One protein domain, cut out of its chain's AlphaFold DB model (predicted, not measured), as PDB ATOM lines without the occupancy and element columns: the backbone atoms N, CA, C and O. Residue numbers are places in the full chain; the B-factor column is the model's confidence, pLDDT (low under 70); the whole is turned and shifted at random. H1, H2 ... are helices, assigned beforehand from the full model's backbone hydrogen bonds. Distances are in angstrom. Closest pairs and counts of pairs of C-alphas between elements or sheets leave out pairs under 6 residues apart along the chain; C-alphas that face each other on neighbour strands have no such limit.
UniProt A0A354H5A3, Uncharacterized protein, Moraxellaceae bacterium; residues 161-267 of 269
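Overview. This is residues 161 to 267 of the 269 residues of an uncharacterized protein of Moraxellaceae bacterium (UniProt A0A354H5A3). A long helix, H1, and a helical hairpin, H3 and H4, meet near one end of the domain and spread apart from there, with the short helix H5 turning off the end of H4 near the middle. H2 lies at the far end, touching no helix, and a long loop, residues 200 to 217, leads from it back to H3; residues 178 to 188, with the last turns of H1, stick out. The printed part has 107 residues with five named helices, H1 to H5 in chain order, and no named strand; the class is all helix. It is only just compact, close to loose, with a radius of gyration of the C-alphas of 15.2 A and spans of 44 by 32 by 29 A.

Along the chain. H1, residues 161 to 183, begins at C-alpha 161 (100.638, 183.225, 40.890) and is 32.8 A long. H2 is residues 191 to 199. H3, residues 218 to 231, is 21.9 A long, and H4, residues 234 to 249, is 23.1 A. H5, residues 253 to 259, ends at C-alpha 259 (104.605, 155.496, 53.180).

Arrangement. H1 touches H4 with residues 162 to 166 alone, the same way at a shallow tilt of 18 degrees; the closest C-alphas, of Ile 166 and Leu 240, are 5.9 A apart. H3 and H4 form a hairpin, opposite ways at 25 degrees, closest at the C-alphas of Tyr 230 and Thr 237, 5.7 A. H4 and H5 touch only at the corner, C-alphas 248 and 255 being 4.5 A apart. H2 is apart from H1, H3, H4 and H5. Every O i to N i+4 pair is within hydrogen-bond range in H2 and H5, against 18 of 19 in H1, 7 of 10 in H3 and 10 of 12 in H4.

Size, cuts and confidence. The C-alphas farthest apart, of Pro 185 and Ala 231, are 45.3 A apart. The printed part has no cut, and the link from H2 to H3 is long. Residues 185 to 187 have pLDDT under 70.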
ATOM      1  N   ALA A 161     100.436 184.456  41.644       98.44
ATOM      2  CA  ALA A 161     100.638 183.225  40.890       98.44
ATOM      3  C   ALA A 161     101.213 182.098  41.765       98.44
ATOM      4  O   ALA A 161     100.714 180.975  41.725       98.44
ATOM      5  N   ILE A 162     102.219 182.393  42.595       98.69
ATOM      6  CA  ILE A 162     102.810 181.407  43.513       98.69
ATOM      7  C   ILE A 162     101.771 180.940  44.539       98.69
ATOM      8  O   ILE A 162     101.575 179.740  44.705       98.69
ATOM      9  N   LEU A 163     101.046 181.859  45.181       98.62
ATOM     10  CA  LEU A 163     100.028 181.508  46.176       98.62
ATOM     11  C   LEU A 163      98.829 180.776  45.563       98.62
ATOM     12  O   LEU A 163      98.253 179.904  46.210       98.62
ATOM     13  N   LEU A 164      98.481 181.044  44.302       98.50
ATOM     14  CA  LEU A 164      97.422 180.306  43.614       98.50
ATOM     15  C   LEU A 164      97.768 178.817  43.459       98.50
ATOM     16  O   LEU A 164      96.863 177.990  43.516       98.50
ATOM     17  N   ASN A 165      99.054 178.448  43.364       98.12
ATOM     18  CA  ASN A 165      99.459 177.035  43.367       98.12
ATOM     19  C   ASN A 165      99.057 176.329  44.672       98.12
ATOM     20  O   ASN A 165      98.656 175.168  44.634       98.12
ATOM     21  N   ILE A 166      99.103 177.030  45.811       98.19
ATOM     22  CA  ILE A 166      98.649 176.502  47.107       98.19
ATOM     23  C   ILE A 166      97.148 176.207  47.053       98.19
ATOM     24  O   ILE A 166      96.707 175.127  47.446       98.19
ATOM     25  N   ILE A 167      96.364 177.147  46.524       98.25
ATOM     26  CA  ILE A 167      94.910 177.006  46.395       98.25
ATOM     27  C   ILE A 167      94.550 175.865  45.443       98.25
ATOM     28  O   ILE A 167      93.685 175.050  45.766       98.25
ATOM     29  N   THR A 168      95.233 175.762  44.300       98.06
ATOM     30  CA  THR A 168      95.066 174.647  43.362       98.06
ATOM     31  C   THR A 168      95.341 173.318  44.053       98.06
ATOM     32  O   THR A 168      94.493 172.434  44.007       98.06
ATOM     33  N   LEU A 169      96.467 173.196  44.757       95.88
ATOM     34  CA  LEU A 169      96.847 171.976  45.462       95.88
ATOM     35  C   LEU A 169      95.803 171.564  46.514       95.88
ATOM     36  O   LEU A 169      95.322 170.432  46.491       95.88
ATOM     37  N   ILE A 170      95.399 172.491  47.389       95.75
ATOM     38  CA  ILE A 170      94.397 172.230  48.435       95.75
ATOM     39  C   ILE A 170      93.052 171.836  47.819       95.75
ATOM     40  O   ILE A 170      92.435 170.864  48.254       95.75
ATOM     41  N   ASN A 171      92.582 172.561  46.803       96.88
ATOM     42  CA  ASN A 171      91.289 172.275  46.189       96.88
ATOM     43  C   ASN A 171      91.299 170.958  45.409       96.88
ATOM     44  O   ASN A 171      90.313 170.226  45.469       96.88
ATOM     45  N   THR A 172      92.400 170.608  44.742       96.44
ATOM     46  CA  THR A 172      92.549 169.298  44.098       96.44
ATOM     47  C   THR A 172      92.481 168.173  45.127       96.44
ATOM     48  O   THR A 172      91.714 167.235  44.922       96.44
ATOM     49  N   VAL A 173      93.197 168.287  46.255       94.12
ATOM     50  CA  VAL A 173      93.099 167.307  47.352       94.12
ATOM     51  C   VAL A 173      91.659 167.201  47.841       94.12
ATOM     52  O   VAL A 173      91.106 166.111  47.842       94.12
ATOM     53  N   LYS A 174      90.997 168.321  48.157       94.81
ATOM     54  CA  LYS A 174      89.597 168.314  48.617       94.81
ATOM     55  C   LYS A 174      88.656 167.595  47.651       94.81
ATOM     56  O   LYS A 174      87.811 166.827  48.100       94.81
ATOM     57  N   VAL A 175      88.782 167.840  46.345       96.75
ATOM     58  CA  VAL A 175      87.946 167.190  45.324       96.75
ATOM     59  C   VAL A 175      88.174 165.678  45.314       96.75
ATOM     60  O   VAL A 175      87.204 164.923  45.334       96.75
ATOM     61  N   TYR A 176      89.432 165.234  45.334       92.50
ATOM     62  CA  TYR A 176      89.748 163.806  45.331       92.50
ATOM     63  C   TYR A 176      89.356 163.109  46.635       92.50
ATOM     64  O   TYR A 176      88.757 162.041  46.574       92.50
ATOM     65  N   GLU A 177      89.606 163.710  47.798       91.19
ATOM     66  CA  GLU A 177      89.180 163.153  49.091       91.19
ATOM     67  C   GLU A 177      87.643 163.068  49.179       91.19
ATOM     68  O   GLU A 177      87.096 162.074  49.650       91.19
ATOM     69  N   THR A 178      86.923 164.056  48.632       93.12
ATOM     70  CA  THR A 178      85.452 164.008  48.534       93.12
ATOM     71  C   THR A 178      84.994 162.855  47.640       93.12
ATOM     72  O   THR A 178      84.077 162.121  47.996       93.12
ATOM     73  N   GLN A 179      85.632 162.663  46.484       93.44
ATOM     74  CA  GLN A 179      85.316 161.540  45.604       93.44
ATOM     75  C   GLN A 179      85.592 160.193  46.288       93.44
ATOM     76  O   GLN A 179      84.760 159.293  46.201       93.44
ATOM     77  N   GLN A 180      86.726 160.058  46.985       88.56
ATOM     78  CA  GLN A 180      87.065 158.852  47.746       88.56
ATOM     79  C   GLN A 180      86.002 158.555  48.806       88.56
ATOM     80  O   GLN A 180      85.498 157.435  48.864       88.56
ATOM     81  N   TYR A 181      85.588 159.573  49.567       89.12
ATOM     82  CA  TYR A 181      84.526 159.454  50.568       89.12
ATOM     83  C   TYR A 181      83.192 158.968  49.972       89.12
ATOM     84  O   TYR A 181      82.491 158.171  50.588       89.12
ATOM     85  N   LEU A 182      82.844 159.414  48.761       90.75
ATOM     86  CA  LEU A 182      81.594 159.037  48.093       90.75
ATOM     87  C   LEU A 182      81.643 157.657  47.421       90.75
ATOM     88  O   LEU A 182      80.615 156.988  47.328       90.75
ATOM     89  N   CYS A 183      82.800 157.251  46.892       90.38
ATOM     90  CA  CYS A 183      82.902 156.115  45.969       90.38
ATOM     91  C   CYS A 183      83.622 154.883  46.537       90.38
ATOM     92  O   CYS A 183      83.545 153.821  45.916       90.38
ATOM     93  N   CYS A 184      84.320 154.984  47.672       82.38
ATOM     94  CA  CYS A 184      85.152 153.897  48.193       82.38
ATOM     95  C   CYS A 184      84.725 153.459  49.611       82.38
ATOM     96  O   CYS A 184      85.008 154.155  50.582       82.38
ATOM     97  N   PRO A 185      84.084 152.279  49.760       65.19
ATOM     98  CA  PRO A 185      83.510 151.833  51.035       65.19
ATOM     99  C   PRO A 185      84.515 151.260  52.056       65.19
ATOM    100  O   PRO A 185      84.152 151.075  53.214       65.19
ATOM    101  N   SER A 186      85.771 150.986  51.679       62.31
ATOM    102  CA  SER A 186      86.828 150.589  52.624       62.31
ATOM    103  C   SER A 186      88.206 151.042  52.138       62.31
ATOM    104  O   SER A 186      88.666 150.604  51.086       62.31
ATOM    105  N   ALA A 187      88.879 151.895  52.912       68.69
ATOM    106  CA  ALA A 187      90.190 152.470  52.595       68.69
ATOM    107  C   ALA A 187      91.373 151.524  52.903       68.69
ATOM    108  O   ALA A 187      92.429 151.968  53.352       68.69
ATOM    109  N   SER A 188      91.205 150.213  52.717       79.75
ATOM    110  CA  SER A 188      92.326 149.278  52.805       79.75
ATOM    111  C   SER A 188      93.131 149.298  51.508       79.75
ATOM    112  O   SER A 188      92.583 149.401  50.407       79.75
ATOM    113  N   LEU A 189      94.455 149.211  51.639       85.88
ATOM    114  CA  LEU A 189      95.331 149.077  50.485       85.88
ATOM    115  C   LEU A 189      95.086 147.722  49.819       85.88
ATOM    116  O   LEU A 189      95.164 146.675  50.457       85.88
ATOM    117  N   ASP A 190      94.808 147.762  48.524       90.50
ATOM    118  CA  ASP A 190      94.691 146.575  47.688       90.50
ATOM    119  C   ASP A 190      96.103 146.106  47.304       90.50
ATOM    120  O   ASP A 190      96.834 146.803  46.586       90.50
ATOM    121  N   GLU A 191      96.517 144.956  47.837       91.56
ATOM    122  CA  GLU A 191      97.872 144.423  47.664       91.56
ATOM    123  C   GLU A 191      98.180 144.080  46.203       91.56
ATOM    124  O   GLU A 191      99.277 144.378  45.720       91.56
ATOM    125  N   GLU A 192      97.210 143.533  45.465       93.19
ATOM    126  CA  GLU A 192      97.382 143.177  44.055       93.19
ATOM    127  C   GLU A 192      97.578 144.434  43.202       93.19
ATOM    128  O   GLU A 192      98.524 144.523  42.409       93.19
ATOM    129  N   LYS A 193      96.741 145.460  43.404       93.31
ATOM    130  CA  LYS A 193      96.901 146.747  42.708       93.31
ATOM    131  C   LYS A 193      98.207 147.437  43.086       93.31
ATOM    132  O   LYS A 193      98.859 148.025  42.222       93.31
ATOM    133  N   SER A 194      98.615 147.343  44.349       94.31
ATOM    134  CA  SER A 194      99.887 147.897  44.813       94.31
ATOM    135  C   SER A 194     101.072 147.217  44.120       94.31
ATOM    136  O   SER A 194     101.953 147.902  43.599       94.31
ATOM    137  N   ALA A 195     101.076 145.882  44.032       95.31
ATOM    138  CA  ALA A 195     102.118 145.115  43.347       95.31
ATOM    139  C   ALA A 195     102.252 145.507  41.864       95.31
ATOM    140  O   ALA A 195     103.368 145.684  41.365       95.31
ATOM    141  N   VAL A 196     101.124 145.724  41.177       95.94
ATOM    142  CA  VAL A 196     101.090 146.219  39.791       95.94
ATOM    143  C   VAL A 196     101.796 147.575  39.665       95.94
ATOM    144  O   VAL A 196     102.659 147.733  38.799       95.94
ATOM    145  N   LEU A 197     101.483 148.531  40.547       96.56
ATOM    146  CA  LEU A 197     102.058 149.882  40.506       96.56
ATOM    147  C   LEU A 197     103.536 149.942  40.925       96.56
ATOM    148  O   LEU A 197     104.251 150.839  40.478       96.56
ATOM    149  N   TYR A 198     104.022 148.994  41.733       96.38
ATOM    150  CA  TYR A 198     105.461 148.836  41.976       96.38
ATOM    151  C   TYR A 198     106.194 148.329  40.724       96.38
ATOM    152  O   TYR A 198     107.275 148.820  40.377       96.38
ATOM    153  N   ALA A 199     105.620 147.340  40.032       95.06
ATOM    154  CA  ALA A 199     106.278 146.659  38.923       95.06
ATOM    155  C   ALA A 199     106.441 147.565  37.688       95.06
ATOM    156  O   ALA A 199     107.556 147.736  37.178       95.06
ATOM    157  N   HIS A 200     105.359 148.185  37.212       93.19
ATOM    158  CA  HIS A 200     105.339 148.904  35.935       93.19
ATOM    159  C   HIS A 200     104.470 150.166  35.965       93.19
ATOM    160  O   HIS A 200     103.581 150.314  36.797       93.19
ATOM    161  N   HIS A 201     104.721 151.083  35.022       93.88
ATOM    162  CA  HIS A 201     103.806 152.200  34.792       93.88
ATOM    163  C   HIS A 201     102.485 151.656  34.257       93.88
ATOM    164  O   HIS A 201     102.452 150.970  33.234       93.88
ATOM    165  N   LYS A 202     101.395 151.976  34.950       95.38
ATOM    166  CA  LYS A 202     100.047 151.627  34.522       95.38
ATOM    167  C   LYS A 202      99.411 152.839  33.836       95.38
ATOM    168  O   LYS A 202      99.380 153.905  34.456       95.38
ATOM    169  N   PRO A 203      98.891 152.702  32.605       96.50
ATOM    170  CA  PRO A 203      98.161 153.780  31.952       96.50
ATOM    171  C   PRO A 203      96.968 154.256  32.786       96.50
ATOM    172  O   PRO A 203      96.243 153.453  33.374       96.50
ATOM    173  N   LEU A 204      96.785 155.569  32.795       94.38
ATOM    174  CA  LEU A 204      95.594 156.293  33.215       94.38
ATOM    175  C   LEU A 204      94.935 156.886  31.947       94.38
ATOM    176  O   LEU A 204      95.344 156.605  30.818       94.38
ATOM    177  N   TYR A 205      93.884 157.683  32.099       94.88
ATOM    178  CA  TYR A 205      93.252 158.388  30.987       94.88
ATOM    179  C   TYR A 205      94.178 159.433  30.337       94.88
ATOM    180  O   TYR A 205      95.103 159.957  30.956       94.88
ATOM    181  N   ALA A 206      93.888 159.759  29.073       94.81
ATOM    182  CA  ALA A 206      94.524 160.843  28.314       94.81
ATOM    183  C   ALA A 206      96.068 160.787  28.248       94.81
ATOM    184  O   ALA A 206      96.731 161.819  28.247       94.81
ATOM    185  N   GLY A 207      96.647 159.583  28.191       94.25
ATOM    186  CA  GLY A 207      98.101 159.398  28.090       94.25
ATOM    187  C   GLY A 207      98.864 159.609  29.401       94.25
ATOM    188  O   GLY A 207     100.087 159.502  29.408       94.25
ATOM    189  N   LEU A 208      98.163 159.872  30.508       96.00
ATOM    190  CA  LEU A 208      98.757 159.873  31.840       96.00
ATOM    191  C   LEU A 208      99.030 158.442  32.307       96.00
ATOM    192  O   LEU A 208      98.518 157.465  31.758       96.00
ATOM    193  N   THR A 209      99.802 158.321  33.378       96.19
ATOM    194  CA  THR A 209     100.002 157.067  34.103       96.19
ATOM    195  C   THR A 209      99.680 157.266  35.570       96.19
ATOM    196  O   THR A 209      99.849 158.363  36.100       96.19
ATOM    197  N   TYR A 210      99.255 156.200  36.238       95.62
ATOM    198  CA  TYR A 210      99.203 156.196  37.696       95.62
ATOM    199  C   TYR A 210     100.592 156.459  38.283       95.62
ATOM    200  O   TYR A 210     101.609 156.119  37.668       95.62
ATOM    201  N   PHE A 211     100.610 157.026  39.490       94.69
ATOM    202  CA  PHE A 211     101.832 157.230  40.256       94.69
ATOM    203  C   PHE A 211     102.554 155.895  40.456       94.69
ATOM    204  O   PHE A 211     101.952 154.917  40.917       94.69
ATOM    205  N   ARG A 212     103.836 155.836  40.088       94.81
ATOM    206  CA  ARG A 212     104.615 154.608  40.237       94.81
ATOM    207  C   ARG A 212     105.067 154.440  41.682       94.81
ATOM    208  O   ARG A 212     105.965 155.133  42.157       94.81
ATOM    209  N   LEU A 213     104.486 153.466  42.376       94.88
ATOM    210  CA  LEU A 213     104.837 153.225  43.771       94.88
ATOM    211  C   LEU A 213     106.330 152.916  43.920       94.88
ATOM    212  O   LEU A 213     106.931 152.183  43.129       94.88
ATOM    213  N   GLY A 214     106.927 153.494  44.956       92.56
ATOM    214  CA  GLY A 214     108.303 153.239  45.345       92.56
ATOM    215  C   GLY A 214     109.361 154.140  44.711       92.56
ATOM    216  O   GLY A 214     110.414 154.254  45.327       92.56
ATOM    217  N   LYS A 215     109.147 154.731  43.523       93.31
ATOM    218  CA  LYS A 215     110.222 155.463  42.811       93.31
ATOM    219  C   LYS A 215     109.801 156.556  41.819       93.31
ATOM    220  O   LYS A 215     110.616 156.970  40.998       93.31
ATOM    221  N   ASP A 216     108.535 156.954  41.799       94.75
ATOM    222  CA  ASP A 216     108.096 158.072  40.957       94.75
ATOM    223  C   ASP A 216     108.726 159.385  41.454       94.75
ATOM    224  O   ASP A 216     108.714 159.666  42.651       94.75
ATOM    225  N   ASP A 217     109.304 160.171  40.546       94.94
ATOM    226  CA  ASP A 217     110.037 161.401  40.863       94.94
ATOM    227  C   ASP A 217     109.248 162.680  40.539       94.94
ATOM    228  O   ASP A 217     109.751 163.791  40.725       94.94
ATOM    229  N   THR A 218     107.998 162.555  40.081       95.25
ATOM    230  CA  THR A 218     107.197 163.704  39.631       95.25
ATOM    231  C   THR A 218     106.990 164.733  40.742       95.25
ATOM    232  O   THR A 218     107.146 165.934  40.501       95.25
ATOM    233  N   LEU A 219     106.715 164.280  41.969       95.69
ATOM    234  CA  LEU A 219     106.552 165.148  43.140       95.69
ATOM    235  C   LEU A 219     107.874 165.773  43.597       95.69
ATOM    236  O   LEU A 219     107.886 166.940  43.992       95.69
ATOM    237  N   LYS A 220     108.994 165.050  43.477       96.25
ATOM    238  CA  LYS A 220     110.325 165.597  43.769       96.25
ATOM    239  C   LYS A 220     110.648 166.740  42.815       96.25
ATOM    240  O   LYS A 220     110.928 167.850  43.260       96.25
ATOM    241  N   HIS A 221     110.521 166.501  41.512       97.00
ATOM    242  CA  HIS A 221     110.747 167.527  40.497       97.00
ATOM    243  C   HIS A 221     109.781 168.712  40.645       97.00
ATOM    244  O   HIS A 221     110.147 169.854  40.378       97.00
ATOM    245  N   MET A 222     108.536 168.473  41.070       96.75
ATOM    246  CA  MET A 222     107.595 169.550  41.386       96.75
ATOM    247  C   MET A 222     108.089 170.407  42.561       96.75
ATOM    248  O   MET A 222     108.109 171.631  42.442       96.75
ATOM    249  N   ARG A 223     108.544 169.789  43.656       97.00
ATOM    250  CA  ARG A 223     109.104 170.504  44.814       97.00
ATOM    251  C   ARG A 223     110.370 171.284  44.466       97.00
ATOM    252  O   ARG A 223     110.497 172.429  44.885       97.00
ATOM    253  N   GLU A 224     111.276 170.713  43.677       97.44
ATOM    254  CA  GLU A 224     112.471 171.418  43.188       97.44
ATOM    255  C   GLU A 224     112.087 172.660  42.368       97.44
ATOM    256  O   GLU A 224     112.626 173.746  42.571       97.44
ATOM    257  N   ARG A 225     111.070 172.550  41.502       97.56
ATOM    258  CA  ARG A 225     110.543 173.709  40.762       97.56
ATOM    259  C   ARG A 225     109.921 174.753  41.683       97.56
ATOM    260  O   ARG A 225     110.093 175.940  41.424       97.56
ATOM    261  N   TYR A 226     109.240 174.348  42.755       97.88
ATOM    262  CA  TYR A 226     108.757 175.297  43.761       97.88
ATOM    263  C   TYR A 226     109.907 176.067  44.410       97.88
ATOM    264  O   TYR A 226     109.788 177.273  44.596       97.88
ATOM    265  N   GLN A 227     111.040 175.417  44.689       97.75
ATOM    266  CA  GLN A 227     112.211 176.089  45.265       97.75
ATOM    267  C   GLN A 227     112.781 177.177  44.347       97.75
ATOM    268  O   GLN A 227     113.280 178.182  44.846       97.75
ATOM    269  N   HIS A 228     112.660 177.053  43.023       97.50
ATOM    270  CA  HIS A 228     113.107 178.108  42.107       97.50
ATOM    271  C   HIS A 228     112.364 179.439  42.309       97.50
ATOM    272  O   HIS A 228     112.926 180.496  42.025       97.50
ATOM    273  N   PHE A 229     111.146 179.425  42.865       98.19
ATOM    274  CA  PHE A 229     110.409 180.652  43.171       98.19
ATOM    275  C   PHE A 229     111.042 181.494  44.289       98.19
ATOM    276  O   PHE A 229     110.695 182.670  44.411       98.19
ATOM    277  N   TYR A 230     112.012 180.966  45.049       98.31
ATOM    278  CA  TYR A 230     112.748 181.761  46.037       98.31
ATOM    279  C   TYR A 230     113.451 182.969  45.414       98.31
ATOM    280  O   TYR A 230     113.563 183.999  46.074       98.31
ATOM    281  N   ALA A 231     113.878 182.875  44.151       97.44
ATOM    282  CA  ALA A 231     114.471 184.003  43.434       97.44
ATOM    283  C   ALA A 231     113.468 185.151  43.195       97.44
ATOM    284  O   ALA A 231     113.866 186.309  43.115       97.44
ATOM    285  N   GLU A 232     112.171 184.840  43.120       97.06
ATOM    286  CA  GLU A 232     111.110 185.783  42.753       97.06
ATOM    287  C   GLU A 232     110.340 186.307  43.971       97.06
ATOM    288  O   GLU A 232     110.061 187.503  44.090       97.06
ATOM    289  N   ASP A 233     109.948 185.420  44.889       97.94
ATOM    290  CA  ASP A 233     109.203 185.777  46.095       97.94
ATOM    291  C   ASP A 233     109.477 184.784  47.242       97.94
ATOM    292  O   ASP A 233     108.785 183.767  47.368       97.94
ATOM    293  N   PRO A 234     110.462 185.076  48.113       97.25
ATOM    294  CA  PRO A 234     110.813 184.198  49.228       97.25
ATOM    295  C   PRO A 234     109.665 183.932  50.206       97.25
ATOM    296  O   PRO A 234     109.519 182.815  50.703       97.25
ATOM    297  N   PHE A 235     108.828 184.941  50.460       97.12
ATOM    298  CA  PHE A 235     107.685 184.836  51.366       97.12
ATOM    299  C   PHE A 235     106.671 183.805  50.853       97.12
ATOM    300  O   PHE A 235     106.362 182.828  51.531       97.12
ATOM    301  N   SER A 236     106.216 183.974  49.615       98.12
ATOM    302  CA  SER A 236     105.196 183.112  49.005       98.12
ATOM    303  C   SER A 236     105.721 181.699  48.772       98.12
ATOM    304  O   SER A 236     104.991 180.726  48.942       98.12
ATOM    305  N   THR A 237     107.008 181.582  48.430       98.38
ATOM    306  CA  THR A 237     107.684 180.289  48.259       98.38
ATOM    307  C   THR A 237     107.772 179.525  49.576       98.38
ATOM    308  O   THR A 237     107.509 178.325  49.611       98.38
ATOM    309  N   THR A 238     108.066 180.223  50.679       97.75
ATOM    310  CA  THR A 238     108.082 179.625  52.022       97.75
ATOM    311  C   THR A 238     106.707 179.082  52.401       97.75
ATOM    312  O   THR A 238     106.610 177.944  52.860       97.75
ATOM    313  N   LEU A 239     105.637 179.848  52.155       98.12
ATOM    314  CA  LEU A 239     104.263 179.385  52.371       98.12
ATOM    315  C   LEU A 239     103.957 178.136  51.531       98.12
ATOM    316  O   LEU A 239     103.463 177.147  52.069       98.12
ATOM    317  N   LEU A 240     104.295 178.155  50.239       98.44
ATOM    318  CA  LEU A 240     104.051 177.039  49.322       98.44
ATOM    319  C   LEU A 240     104.742 175.754  49.781       98.44
ATOM    320  O   LEU A 240     104.095 174.710  49.868       98.44
ATOM    321  N   LEU A 241     106.029 175.825  50.122       97.62
ATOM    322  CA  LEU A 241     106.793 174.659  50.564       97.62
ATOM    323  C   LEU A 241     106.321 174.137  51.924       97.62
ATOM    324  O   LEU A 241     106.211 172.925  52.095       97.62
ATOM    325  N   LYS A 242     105.980 175.018  52.872       96.56
ATOM    326  CA  LYS A 242     105.424 174.603  54.169       96.56
ATOM    327  C   LYS A 242     104.035 173.967  54.023       96.56
ATOM    328  O   LYS A 242     103.768 172.964  54.677       96.56
ATOM    329  N   VAL A 243     103.157 174.486  53.155       97.06
ATOM    330  CA  VAL A 243     101.864 173.830  52.875       97.06
ATOM    331  C   VAL A 243     102.075 172.479  52.204       97.06
ATOM    332  O   VAL A 243     101.462 171.499  52.623       97.06
ATOM    333  N   PHE A 244     102.962 172.409  51.207       96.38
ATOM    334  CA  PHE A 244     103.301 171.150  50.553       96.38
ATOM    335  C   PHE A 244     103.789 170.121  51.576       96.38
ATOM    336  O   PHE A 244     103.258 169.017  51.610       96.38
ATOM    337  N   ALA A 245     104.703 170.498  52.476       94.50
ATOM    338  CA  ALA A 245     105.170 169.639  53.564       94.50
ATOM    339  C   ALA A 245     104.011 169.145  54.446       94.50
ATOM    340  O   ALA A 245     103.843 167.936  54.583       94.50
ATOM    341  N   ARG A 246     103.138 170.041  54.929       94.12
ATOM    342  CA  ARG A 246     102.013 169.683  55.815       94.12
ATOM    343  C   ARG A 246     101.027 168.681  55.215       94.12
ATOM    344  O   ARG A 246     100.393 167.953  55.972       94.12
ATOM    345  N   LEU A 247     100.880 168.600  53.889       92.44
ATOM    346  CA  LEU A 247     100.021 167.580  53.266       92.44
ATOM    347  C   LEU A 247     100.514 166.145  53.517       92.44
ATOM    348  O   LEU A 247      99.699 165.225  53.485       92.44
ATOM    349  N   HIS A 248     101.805 165.969  53.813       90.81
ATOM    350  CA  HIS A 248     102.431 164.684  54.147       90.81
ATOM    351  C   HIS A 248     102.251 164.271  55.611       90.81
ATOM    352  O   HIS A 248     102.620 163.153  55.968       90.81
ATOM    353  N   ASP A 249     101.721 165.168  56.443       88.50
ATOM    354  CA  ASP A 249     101.481 164.934  57.870       88.50
ATOM    355  C   ASP A 249      99.980 164.791  58.176       88.50
ATOM    356  O   ASP A 249      99.575 164.630  59.324       88.50
ATOM    357  N   GLN A 250      99.133 164.874  57.148       85.12
ATOM    358  CA  GLN A 250      97.682 164.705  57.234       85.12
ATOM    359  C   GLN A 250      97.268 163.381  56.586       85.12
ATOM    360  O   GLN A 250      97.972 162.912  55.694       85.12
ATOM    361  N   PRO A 251      96.139 162.764  56.967       87.00
ATOM    362  CA  PRO A 251      95.638 161.561  56.303       87.00
ATOM    363  C   PRO A 251      95.163 161.903  54.881       87.00
ATOM    364  O   PRO A 251      93.990 162.170  54.652       87.00
ATOM    365  N   SER A 252      96.102 161.951  53.937       88.12
ATOM    366  CA  SER A 252      95.885 162.323  52.541       88.12
ATOM    367  C   SER A 252      96.590 161.347  51.604       88.12
ATOM    368  O   SER A 252      97.479 160.588  52.016       88.12
ATOM    369  N   ALA A 253      96.266 161.423  50.313       90.69
ATOM    370  CA  ALA A 253      96.995 160.696  49.276       90.69
ATOM    371  C   ALA A 253      98.528 160.905  49.337       90.69
ATOM    372  O   ALA A 253      99.274 159.962  49.076       90.69
ATOM    373  N   PHE A 254      99.012 162.091  49.730       93.19
ATOM    374  CA  PHE A 254     100.451 162.371  49.848       93.19
ATOM    375  C   PHE A 254     101.120 161.506  50.918       93.19
ATOM    376  O   PHE A 254     102.186 160.944  50.679       93.19
ATOM    377  N   THR A 255     100.479 161.359  52.074       92.38
ATOM    378  CA  THR A 255     100.982 160.550  53.194       92.38
ATOM    379  C   THR A 255     100.974 159.067  52.853       92.38
ATOM    380  O   THR A 255     101.957 158.369  53.090       92.38
ATOM    381  N   THR A 256      99.905 158.588  52.210       91.19
ATOM    382  CA  THR A 256      99.823 157.204  51.728       91.19
ATOM    383  C   THR A 256     100.939 156.895  50.732       91.19
ATOM    384  O   THR A 256     101.650 155.904  50.889       91.19
ATOM    385  N   LEU A 257     101.139 157.754  49.728       93.38
ATOM    386  CA  LEU A 257     102.186 157.552  48.726       93.38
ATOM    387  C   LEU A 257     103.592 157.690  49.320       93.38
ATOM    388  O   LEU A 257     104.471 156.929  48.928       93.38
ATOM    389  N   LYS A 258     103.794 158.579  50.300       94.31
ATOM    390  CA  LYS A 258     105.048 158.691  51.058       94.31
ATOM    391  C   LYS A 258     105.372 157.392  51.801       94.31
ATOM    392  O   LYS A 258     106.494 156.913  51.698       94.31
ATOM    393  N   HIS A 259     104.404 156.779  52.489       93.06
ATOM    394  CA  HIS A 259     104.605 155.496  53.180       93.06
ATOM    395  C   HIS A 259     104.889 154.323  52.232       93.06
ATOM    396  O   HIS A 259     105.575 153.376  52.606       93.06
ATOM    397  N   LEU A 260     104.361 154.374  51.007       94.12
ATOM    398  CA  LEU A 260     104.603 153.367  49.968       94.12
ATOM    399  C   LEU A 260     105.862 153.656  49.135       94.12
ATOM    400  O   LEU A 260     106.199 152.893  48.224       94.12
ATOM    401  N   HIS A 261     106.558 154.758  49.411       95.94
ATOM    402  CA  HIS A 261     107.778 155.111  48.703       95.94
ATOM    403  C   HIS A 261     108.973 154.302  49.218       95.94
ATOM    404  O   HIS A 261     109.024 153.926  50.385       95.94
ATOM    405  N   LYS A 262     109.929 153.987  48.336       94.75
ATOM    406  CA  LYS A 262     111.078 153.112  48.650       94.75
ATOM    407  C   LYS A 262     112.421 153.677  48.195       94.75
ATOM    408  O   LYS A 262     113.457 153.189  48.633       94.75
ATOM    409  N   ASP A 263     112.418 154.651  47.292       94.19
ATOM    410  CA  ASP A 263     113.623 155.229  46.716       94.19
ATOM    411  C   ASP A 263     113.892 156.626  47.276       94.19
ATOM    412  O   ASP A 263     113.272 157.615  46.887       94.19
ATOM    413  N   GLU A 264     114.895 156.708  48.145       92.31
ATOM    414  CA  GLU A 264     115.367 157.960  48.741       92.31
ATOM    415  C   GLU A 264     115.800 158.997  47.693       92.31
ATOM    416  O   GLU A 264     115.706 160.200  47.928       92.31
ATOM    417  N   LYS A 265     116.243 158.579  46.496       92.81
ATOM    418  CA  LYS A 265     116.667 159.531  45.456       92.81
ATOM    419  C   LYS A 265     115.500 160.291  44.837       92.81
ATOM    420  O   LYS A 265     115.726 161.378  44.305       92.81
ATOM    421  N   SER A 266     114.295 159.733  44.879       93.50
ATOM    422  CA  SER A 266     113.062 160.345  44.371       93.50
ATOM    423  C   SER A 266     112.163 160.878  45.493       93.50
ATOM    424  O   SER A 266     111.051 161.319  45.220       93.50
ATOM    425  N   ALA A 267     112.645 160.885  46.740       92.06
ATOM    426  CA  ALA A 267     111.941 161.465  47.876       92.06
ATOM    427  C   ALA A 267     111.619 162.953  47.653       92.06
ATOM    428  O   ALA A 267     112.429 163.715  47.119       92.06
TER     429      ALA A 267